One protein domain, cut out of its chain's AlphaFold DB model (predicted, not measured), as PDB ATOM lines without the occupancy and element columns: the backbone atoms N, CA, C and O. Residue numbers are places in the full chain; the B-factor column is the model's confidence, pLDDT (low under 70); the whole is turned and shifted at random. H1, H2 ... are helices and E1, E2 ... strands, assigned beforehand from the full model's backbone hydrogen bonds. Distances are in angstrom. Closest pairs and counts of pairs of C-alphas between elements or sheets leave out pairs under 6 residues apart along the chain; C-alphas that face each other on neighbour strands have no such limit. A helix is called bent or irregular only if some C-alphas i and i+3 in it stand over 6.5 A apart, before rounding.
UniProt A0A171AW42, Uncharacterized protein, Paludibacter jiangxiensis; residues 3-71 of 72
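This is residues 3 to 71 of the 72 residues of an uncharacterized protein of Paludibacter jiangxiensis (UniProt A0A171AW42). Look first for a long, strongly twisted hairpin of two strands, E1 and E2, widened into a sheet by E3 and E4, which both line the other side of E1, E4 near its first residues and E3 near its last. One short helix, H1, crosses over one face of this sheet, and E4 lies out toward one end of the long axis while the turn between E1 and E2 lies at the other. The printed part has 69 residues, with one named helix and four named strands; along the chain E1 and E2 come first, then H1, then E3 and E4; the sheet is branched, with E1 the antiparallel neighbour of E2, of E3 and of E4, and the class is mixed, helices and strands. The whole is compact by its radius of gyration of the C-alphas, 11.9 A, yet its outline is elongated, with spans of 36 by 19 by 17 A.

Begin at C-alpha 3, at (36.121, -29.511, 26.703), where E1 starts; it covers residues 3 to 13, bends by 71 degrees at residue 6, and measures 28.1 A from first to last C-alpha. Go on to residues 19 to 28 for E2, 21.5 A long, which bends by 88 degrees at residue 24. Find C-alpha 36 at (34.296, -12.151, 18.832); from there H1 runs through residues 36 to 45 over 16.1 A. H1 is irregular: C-alphas 42 and 45 are 7.3 A apart, and its line is a rough one. Residues 54 to 59 are E3, 14.4 A long. Residues 65 to 70 are E4, 14.9 A long, ending at C-alpha 70 at (37.689, -26.790, 32.232).

Start from E1, the strand with three neighbours. E1 and E2 form a hairpin, antiparallel at 155 degrees between their directions; the C-alphas of Asp 8 and Ser 23 face each other at 4.2 A, and N 5 and O 27 are within hydrogen-bond range at 2.8 A, as are N 20 and O 11 at 2.8 A. E2 lies on one side of E1, and E3 and E4 lie on the other side. Look beside residues 9 to 13 of E1 for E3, antiparallel at 142 degrees; the C-alphas of Val 11 and Ile 56 face each other at 4.4 A, and N 12 and O 55 are 2.8 A apart. Look beside residues 3 to 6 of E1 for E4, antiparallel at 116 degrees; the C-alphas of Lys 3 and Asp 69 face each other at 4.6 A, and N 4 and O 68 are 2.8 A apart. This pairing is staggered, and E3 and E4 are apart. E2, E3 and E4 are edge strands. H1 is on the sheet at a height of 6.1 A over it, and lies only just over E1, with 3 of its 10 C-alphas falling on that strand. On the local plane its line stands at 78 degrees to E1, across the strands. Its closest C-alphas to E2 are those of Val 42 and Lys 25, 6.7 A apart, and to E3 those of Arg 39 and Ile 56, 7.0 A apart. In H1, 3 of 6 O i to N i+4 pairs are within hydrogen-bond range.

The two C-alphas farthest apart are those of Thr 16 and Thr 71, at 39.2 A, while the first and last printed C-alphas, Lys 3 and Thr 71, are 9.0 A apart. The printed part runs from 3 to 71 with no cut. The links E1 to E2 and E3 to E4 are tight, those from E2 to H1 and H1 to E3 are short, and no link is long. The mean pLDDT of the printed part is 89.3, and no printed residue is under 70 in this model.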
ATOM      1  N   LYS A   3      34.918 -28.976  27.346       89.25
ATOM      2  CA  LYS A   3      36.121 -29.511  26.703       89.25
ATOM      3  C   LYS A   3      36.916 -28.402  26.026       89.25
ATOM      4  O   LYS A   3      36.345 -27.476  25.444       89.25
ATOM      5  N   ILE A   4      38.235 -28.516  26.082       90.69
ATOM      6  CA  ILE A   4      39.187 -27.654  25.388       90.69
ATOM      7  C   ILE A   4      39.759 -28.435  24.210       90.69
ATOM      8  O   ILE A   4      40.322 -29.524  24.360       90.69
ATOM      9  N   TYR A   5      39.641 -27.849  23.030       93.06
ATOM     10  CA  TYR A   5      40.107 -28.406  21.775       93.06
ATOM     11  C   TYR A   5      41.314 -27.626  21.265       93.06
ATOM     12  O   TYR A   5      41.381 -26.403  21.376       93.06
ATOM     13  N   PHE A   6      42.268 -28.343  20.682       92.56
ATOM     14  CA  PHE A   6      43.365 -27.787  19.905       92.56
ATOM     15  C   PHE A   6      43.231 -28.253  18.463       92.56
ATOM     16  O   PHE A   6      43.329 -29.447  18.175       92.56
ATOM     17  N   GLY A   7      43.012 -27.319  17.547       92.69
ATOM     18  CA  GLY A   7      42.817 -27.661  16.149       92.69
ATOM     19  C   GLY A   7      42.732 -26.446  15.250       92.69
ATOM     20  O   GLY A   7      43.347 -25.404  15.501       92.69
ATOM     21  N   ASP A   8      41.953 -26.610  14.191       93.06
ATOM     22  CA  ASP A   8      41.856 -25.642  13.113       93.06
ATOM     23  C   ASP A   8      40.610 -24.767  13.252       93.06
ATOM     24  O   ASP A   8      39.574 -25.189  13.778       93.06
ATOM     25  N   VAL A   9      40.720 -23.535  12.760       92.75
ATOM     26  CA  VAL A   9      39.631 -22.559  12.707       92.75
ATOM     27  C   VAL A   9      39.520 -22.028  11.291       92.75
ATOM     28  O   VAL A   9      40.493 -21.520  10.735       92.75
ATOM     29  N   VAL A  10      38.328 -22.106  10.711       93.06
ATOM     30  CA  VAL A  10      38.060 -21.548   9.387       93.06
ATOM     31  C   VAL A  10      37.600 -20.108   9.544       93.06
ATOM     32  O   VAL A  10      36.629 -19.803  10.246       93.06
ATOM     33  N   VAL A  11      38.306 -19.218   8.862       93.19
ATOM     34  CA  VAL A  11      37.974 -17.805   8.747       93.19
ATOM     35  C   VAL A  11      37.573 -17.495   7.315       93.19
ATOM     36  O   VAL A  11      38.077 -18.098   6.374       93.19
ATOM     37  N   GLN A  12      36.667 -16.545   7.142       93.62
ATOM     38  CA  GLN A  12      36.203 -16.106   5.836       93.62
ATOM     39  C   GLN A  12      36.428 -14.612   5.674       93.62
ATOM     40  O   GLN A  12      36.133 -13.831   6.581       93.62
ATOM     41  N   HIS A  13      36.913 -14.218   4.505       92.12
ATOM     42  CA  HIS A  13      36.973 -12.830   4.099       92.12
ATOM     43  C   HIS A  13      35.564 -12.333   3.742       92.12
ATOM     44  O   HIS A  13      34.934 -12.831   2.811       92.12
ATOM     45  N   THR A  14      35.069 -11.310   4.431       87.88
ATOM     46  CA  THR A  14      33.690 -10.806   4.302       87.88
ATOM     47  C   THR A  14      33.389 -10.205   2.930       87.88
ATOM     48  O   THR A  14      32.265 -10.297   2.456       87.88
ATOM     49  N   ARG A  15      34.391  -9.607   2.269       87.38
ATOM     50  CA  ARG A  15      34.235  -9.001   0.932       87.38
ATOM     51  C   ARG A  15      34.313  -9.986  -0.244       87.38
ATOM     52  O   ARG A  15      33.568  -9.828  -1.198       87.38
ATOM     53  N   THR A  16      35.253 -10.934  -0.223       89.75
ATOM     54  CA  THR A  16      35.529 -11.843  -1.353       89.75
ATOM     55  C   THR A  16      34.931 -13.232  -1.155       89.75
ATOM     56  O   THR A  16      34.883 -14.008  -2.101       89.75
ATOM     57  N   GLY A  17      34.503 -13.570   0.065       89.19
ATOM     58  CA  GLY A  17      34.043 -14.910   0.422       89.19
ATOM     59  C   GLY A  17      35.168 -15.938   0.567       89.19
ATOM     60  O   GLY A  17      34.877 -17.091   0.887       89.19
ATOM     61  N   GLU A  18      36.433 -15.542   0.371       92.31
ATOM     62  CA  GLU A  18      37.593 -16.433   0.449       92.31
ATOM     63  C   GLU A  18      37.701 -17.039   1.850       92.31
ATOM     64  O   GLU A  18      37.723 -16.319   2.851       92.31
ATOM     65  N   THR A  19      37.768 -18.365   1.921       92.75
ATOM     66  CA  THR A  19      37.949 -19.079   3.184       92.75
ATOM     67  C   THR A  19      39.416 -19.420   3.379       92.75
ATOM     68  O   THR A  19      40.131 -19.766   2.441       92.75
ATOM     69  N   ARG A  20      39.879 -19.302   4.619       91.69
ATOM     70  CA  ARG A  20      41.220 -19.693   5.036       91.69
ATOM     71  C   ARG A  20      41.135 -20.494   6.314       91.69
ATOM     72  O   ARG A  20      40.377 -20.157   7.219       91.69
ATOM     73  N   THR A  21      41.961 -21.521   6.402       92.69
ATOM     74  CA  THR A  21      42.083 -22.338   7.605       92.69
ATOM     75  C   THR A  21      43.286 -21.866   8.403       92.69
ATOM     76  O   THR A  21      44.391 -21.756   7.875       92.69
ATOM     77  N   ILE A  22      43.067 -21.556   9.676       91.56
ATOM     78  CA  ILE A  22      44.114 -21.172  10.615       91.56
ATOM     79  C   ILE A  22      44.279 -22.314  11.610       91.56
ATOM     80  O   ILE A  22      43.423 -22.531  12.468       91.56
ATOM     81  N   SER A  23      45.399 -23.019  11.497       90.94
ATOM     82  CA  SER A  23      45.735 -24.142  12.366       90.94
ATOM     83  C   SER A  23      46.369 -23.716  13.688       90.94
ATOM     84  O   SER A  23      46.872 -22.597  13.841       90.94
ATOM     85  N   GLY A  24      46.361 -24.638  14.649       88.94
ATOM     86  CA  GLY A  24      47.066 -24.491  15.922       88.94
ATOM     87  C   GLY A  24      46.397 -23.516  16.887       88.94
ATOM     88  O   GLY A  24      47.073 -22.726  17.554       88.94
ATOM     89  N   LYS A  25      45.065 -23.533  16.939       92.69
ATOM     90  CA  LYS A  25      44.274 -22.694  17.838       92.69
ATOM     91  C   LYS A  25      43.631 -23.535  18.923       92.69
ATOM     92  O   LYS A  25      43.099 -24.608  18.656       92.69
ATOM     93  N   VAL A  26      43.681 -23.011  20.143       91.31
ATOM     94  CA  VAL A  26      42.961 -23.548  21.296       91.31
ATOM     95  C   VAL A  26      41.613 -22.844  21.399       91.31
ATOM     96  O   VAL A  26      41.586 -21.614  21.408       91.31
ATOM     97  N   TYR A  27      40.528 -23.603  21.480       91.25
ATOM     98  CA  TYR A  27      39.165 -23.102  21.662       91.25
ATOM     99  C   TYR A  27      38.353 -24.066  22.526       91.25
ATOM    100  O   TYR A  27      38.687 -25.245  22.655       91.25
ATOM    101  N   LYS A  28      37.298 -23.561  23.151       90.56
ATOM    102  CA  LYS A  28      36.384 -24.344  23.979       90.56
ATOM    103  C   LYS A  28      35.279 -24.957  23.130       90.56
ATOM    104  O   LYS A  28      34.927 -24.447  22.073       90.56
ATOM    105  N   GLU A  29      34.669 -26.018  23.639       86.81
ATOM    106  CA  GLU A  29      33.475 -26.628  23.040       86.81
ATOM    107  C   GLU A  29      32.311 -25.643  22.880       86.81
ATOM    108  O   GLU A  29      31.554 -25.717  21.919       86.81
ATOM    109  N   SER A  30      32.188 -24.703  23.819       87.06
ATOM    110  CA  SER A  30      31.164 -23.661  23.806       87.06
ATOM    111  C   SER A  30      31.460 -22.519  22.834       87.06
ATOM    112  O   SER A  30      30.600 -21.660  22.645       87.06
ATOM    113  N   ASP A  31      32.668 -22.451  22.261       86.38
ATOM    114  CA  ASP A  31      33.037 -21.359  21.367       86.38
ATOM    115  C   ASP A  31      32.368 -21.564  20.011       86.38
ATOM    116  O   ASP A  31      32.788 -22.366  19.178       86.38
ATOM    117  N   THR A  32      31.296 -20.810  19.787       85.69
ATOM    118  CA  THR A  32      30.564 -20.812  18.524       85.69
ATOM    119  C   THR A  32      30.891 -19.564  17.704       85.69
ATOM    120  O   THR A  32      31.046 -18.471  18.265       85.69
ATOM    121  N   PRO A  33      30.962 -19.667  16.364       86.38
ATOM    122  CA  PRO A  33      31.084 -18.502  15.495       86.38
ATOM    123  C   PRO A  33      29.963 -17.486  15.783       86.38
ATOM    124  O   PRO A  33      28.836 -17.895  16.059       86.38
ATOM    125  N   PRO A  34      30.238 -16.170  15.744       79.94
ATOM    126  CA  PRO A  34      31.466 -15.531  15.262       79.94
ATOM    127  C   PRO A  34      32.586 -15.383  16.314       79.94
ATOM    128  O   PRO A  34      33.606 -14.769  16.002       79.94
ATOM    129  N   ALA A  35      32.402 -15.900  17.541       83.75
ATOM    130  CA  ALA A  35      33.376 -15.902  18.644       83.75
ATOM    131  C   ALA A  35      34.256 -14.635  18.715       83.75
ATOM    132  O   ALA A  35      35.482 -14.685  18.587       83.75
ATOM    133  N   VAL A  36      33.627 -13.468  18.910       84.06
ATOM    134  CA  VAL A  36      34.296 -12.151  18.832       84.06
ATOM    135  C   VAL A  36      35.506 -12.053  19.768       84.06
ATOM    136  O   VAL A  36      36.531 -11.483  19.395       84.06
ATOM    137  N   HIS A  37      35.425 -12.673  20.946       85.88
ATOM    138  CA  HIS A  37      36.509 -12.717  21.925       85.88
ATOM    139  C   HIS A  37      37.746 -13.495  21.422       85.88
ATOM    140  O   HIS A  37      38.876 -13.154  21.763       85.88
ATOM    141  N   MET A  38      37.556 -14.491  20.547       87.56
ATOM    142  CA  MET A  38      38.635 -15.276  19.938       87.56
ATOM    143  C   MET A  38      39.248 -14.613  18.707       87.56
ATOM    144  O   MET A  38      40.348 -14.984  18.289       87.56
ATOM    145  N   ARG A  39      38.570 -13.625  18.115       87.25
ATOM    146  CA  ARG A  39      38.977 -12.998  16.852       87.25
ATOM    147  C   ARG A  39      40.420 -12.498  16.884       87.25
ATOM    148  O   ARG A  39      41.183 -12.771  15.961       87.25
ATOM    149  N   GLY A  40      40.822 -11.811  17.954       87.19
ATOM    150  CA  GLY A  40      42.194 -11.313  18.101       87.19
ATOM    151  C   GLY A  40      43.240 -12.431  18.158       87.19
ATOM    152  O   GLY A  40      44.317 -12.306  17.576       87.19
ATOM    153  N   TYR A  41      42.909 -13.547  18.810       90.75
ATOM    154  CA  TYR A  41      43.787 -14.709  18.936       90.75
ATOM    155  C   TYR A  41      43.892 -15.509  17.629       90.75
ATOM    156  O   TYR A  41      44.998 -15.871  17.208       90.75
ATOM    157  N   VAL A  42      42.766 -15.756  16.953       89.81
ATOM    158  CA  VAL A  42      42.723 -16.502  15.686       89.81
ATOM    159  C   VAL A  42      43.408 -15.705  14.579       89.81
ATOM    160  O   VAL A  42      44.332 -16.214  13.950       89.81
ATOM    161  N   LEU A  43      43.049 -14.428  14.409       89.94
ATOM    162  CA  LEU A  43      43.559 -13.573  13.329       89.94
ATOM    163  C   LEU A  43      44.948 -12.975  13.611       89.94
ATOM    164  O   LEU A  43      45.418 -12.132  12.847       89.94
ATOM    165  N   LYS A  44      45.631 -13.387  14.689       89.69
ATOM    166  CA  LYS A  44      46.972 -12.886  15.039       89.69
ATOM    167  C   LYS A  44      47.991 -13.107  13.914       89.69
ATOM    168  O   LYS A  44      48.860 -12.261  13.725       89.69
ATOM    169  N   SER A  45      47.859 -14.207  13.171       85.56
ATOM    170  CA  SER A  45      48.705 -14.557  12.021       85.56
ATOM    171  C   SER A  45      48.382 -13.769  10.747       85.56
ATOM    172  O   SER A  45      49.173 -13.794   9.812       85.56
ATOM    173  N   ILE A  46      47.251 -13.060  10.700       87.50
ATOM    174  CA  ILE A  46      46.867 -12.204   9.574       87.50
ATOM    175  C   ILE A  46      47.410 -10.789   9.799       87.50
ATOM    176  O   ILE A  46      47.458 -10.297  10.939       87.50
ATOM    177  N   ALA A  47      47.796 -10.114   8.714       88.31
ATOM    178  CA  ALA A  47      48.269  -8.737   8.753       88.31
ATOM    179  C   ALA A  47      47.221  -7.816   9.412       88.31
ATOM    180  O   ALA A  47      46.043  -7.889   9.055       88.31
ATOM    181  N   PRO A  48      47.608  -6.914  10.338       88.25
ATOM    182  CA  PRO A  48      46.667  -6.074  11.085       88.25
ATOM    183  C   PRO A  48      45.649  -5.319  10.225       88.25
ATOM    184  O   PRO A  48      44.495  -5.199  10.624       88.25
ATOM    185  N   LYS A  49      46.068  -4.859   9.039       88.94
ATOM    186  CA  LYS A  49      45.221  -4.130   8.083       88.94
ATOM    187  C   LYS A  49      44.097  -4.986   7.493       88.94
ATOM    188  O   LYS A  49      43.048  -4.450   7.166       88.94
ATOM    189  N   GLU A  50      44.302  -6.294   7.372       86.44
ATOM    190  CA  GLU A  50      43.341  -7.214   6.755       86.44
ATOM    191  C   GLU A  50      42.390  -7.848   7.779       86.44
ATOM    192  O   GLU A  50      41.275  -8.228   7.434       86.44
ATOM    193  N   ARG A  51      42.780  -7.921   9.062       87.56
ATOM    194  CA  ARG A  51      41.968  -8.522  10.146       87.56
ATOM    195  C   ARG A  51      40.503  -8.053  10.192       87.56
ATOM    196  O   ARG A  51      39.648  -8.911  10.435       87.56
ATOM    197  N   PRO A  52      40.165  -6.761   9.971       87.81
ATOM    198  CA  PRO A  52      38.777  -6.290   9.984       87.81
ATOM    199  C   PRO A  52      37.892  -6.986   8.947       87.81
ATOM    200  O   PRO A  52      36.691  -7.134   9.172       87.81
ATOM    201  N   SER A  53      38.492  -7.448   7.853       90.56
ATOM    202  CA  SER A  53      37.811  -8.098   6.740       90.56
ATOM    203  C   SER A  53      37.662  -9.607   6.908       90.56
ATOM    204  O   SER A  53      37.016 -10.223   6.073       90.56
ATOM    205  N   TYR A  54      38.202 -10.213   7.970       90.12
ATOM    206  CA  TYR A  54      38.027 -11.638   8.259       90.12
ATOM    207  C   TYR A  54      37.095 -11.868   9.452       90.12
ATOM    208  O   TYR A  54      37.198 -11.189  10.484       90.12
ATOM    209  N   GLN A  55      36.230 -12.873   9.321       91.19
ATOM    210  CA  GLN A  55      35.337 -13.378  10.367       91.19
ATOM    211  C   GLN A  55      35.573 -14.873  10.604       91.19
ATOM    212  O   GLN A  55      35.887 -15.603   9.669       91.19
ATOM    213  N   ILE A  56      35.427 -15.333  11.848       92.06
ATOM    214  CA  ILE A  56      35.457 -16.766  12.168       92.06
ATOM    215  C   ILE A  56      34.113 -17.357  11.747       92.06
ATOM    216  O   ILE A  56      33.078 -16.851  12.175       92.06
ATOM    217  N   ILE A  57      34.131 -18.408  10.927       92.56
ATOM    218  CA  ILE A  57      32.909 -19.058  10.429       92.56
ATOM    219  C   ILE A  57      32.734 -20.486  10.938       92.56
ATOM    220  O   ILE A  57      31.610 -20.977  10.973       92.56
ATOM    221  N   ARG A  58      33.817 -21.164  11.339       91.06
ATOM    222  CA  ARG A  58      33.754 -22.545  11.834       91.06
ATOM    223  C   ARG A  58      34.946 -22.872  12.725       91.06
ATOM    224  O   ARG A  58      36.079 -22.531  12.394       91.06
ATOM    225  N   PHE A  59      34.683 -23.601  13.803       90.69
ATOM    226  CA  PHE A  59      35.691 -24.309  14.589       90.69
ATOM    227  C   PHE A  59      35.671 -25.784  14.182       90.69
ATOM    228  O   PHE A  59      34.606 -26.402  14.165       90.69
ATOM    229  N   CYS A  60      36.816 -26.346  13.801       89.44
ATOM    230  CA  CYS A  60      36.906 -27.730  13.329       89.44
ATOM    231  C   CYS A  60      37.033 -28.714  14.502       89.44
ATOM    232  O   CYS A  60      38.041 -29.405  14.624       89.44
ATOM    233  N   THR A  61      36.016 -28.777  15.368       85.69
ATOM    234  CA  THR A  61      35.995 -29.663  16.549       85.69
ATOM    235  C   THR A  61      36.136 -31.141  16.180       85.69
ATOM    236  O   THR A  61      36.783 -31.887  16.906       85.69
ATOM    237  N   GLU A  62      35.593 -31.553  15.030       85.81
ATOM    238  CA  GLU A  62      35.653 -32.928  14.503       85.81
ATOM    239  C   GLU A  62      37.085 -33.429  14.274       85.81
ATOM    240  O   GLU A  62      37.370 -34.608  14.461       85.81
ATOM    241  N   THR A  63      37.987 -32.535  13.864       87.06
ATOM    242  CA  THR A  63      39.393 -32.860  13.580       87.06
ATOM    243  C   THR A  63      40.338 -32.360  14.669       87.06
ATOM    244  O   THR A  63      41.549 -32.565  14.582       87.06
ATOM    245  N   ALA A  64      39.813 -31.680  15.689       89.44
ATOM    246  CA  ALA A  64      40.607 -31.107  16.757       89.44
ATOM    247  C   ALA A  64      40.964 -32.148  17.818       89.44
ATOM    248  O   ALA A  64      40.185 -33.034  18.171       89.44
ATOM    249  N   LYS A  65      42.156 -32.000  18.387       91.88
ATOM    250  CA  LYS A  65      42.618 -32.827  19.494       91.88
ATOM    251  C   LYS A  65      42.038 -32.297  20.801       91.88
ATOM    252  O   LYS A  65      42.217 -31.126  21.126       91.88
ATOM    253  N   HIS A  66      41.397 -33.165  21.578       91.44
ATOM    254  CA  HIS A  66      41.034 -32.846  22.955       91.44
ATOM    255  C   HIS A  66      42.308 -32.681  23.798       91.44
ATOM    256  O   HIS A  66      43.147 -33.585  23.832       91.44
ATOM    257  N   VAL A  67      42.470 -31.522  24.436       92.25
ATOM    258  CA  VAL A  67      43.666 -31.187  25.231       92.25
ATOM    259  C   VAL A  67      43.393 -31.053  26.727       92.25
ATOM    260  O   VAL A  67      44.345 -31.008  27.501       92.25
ATOM    261  N   GLY A  68      42.129 -31.040  27.148       89.75
ATOM    262  CA  GLY A  68      41.750 -31.063  28.556       89.75
ATOM    263  C   GLY A  68      40.358 -30.497  28.800       89.75
ATOM    264  O   GLY A  68      39.717 -29.975  27.892       89.75
ATOM    265  N   ASP A  69      39.925 -30.553  30.051       91.00
ATOM    266  CA  ASP A  69      38.616 -30.085  30.489       91.00
ATOM    267  C   ASP A  69      38.758 -28.862  31.406       91.00
ATOM    268  O   ASP A  69      39.668 -28.786  32.233       91.00
ATOM    269  N   THR A  70      37.835 -27.910  31.292       84.12
ATOM    270  CA  THR A  70      37.689 -26.790  32.232       84.12
ATOM    271  C   THR A  70      36.350 -26.870  32.956       84.12
ATOM    272  O   THR A  70      35.319 -27.230  32.385       84.12
ATOM    273  N   THR A  71      36.343 -26.550  34.247       80.75
ATOM    274  CA  THR A  71      35.119 -26.424  35.055       80.75
ATOM    275  C   THR A  71      34.529 -25.016  35.032       80.75
ATOM    276  O   THR A  71      33.355 -24.877  35.370       80.75
TER     277      THR A  71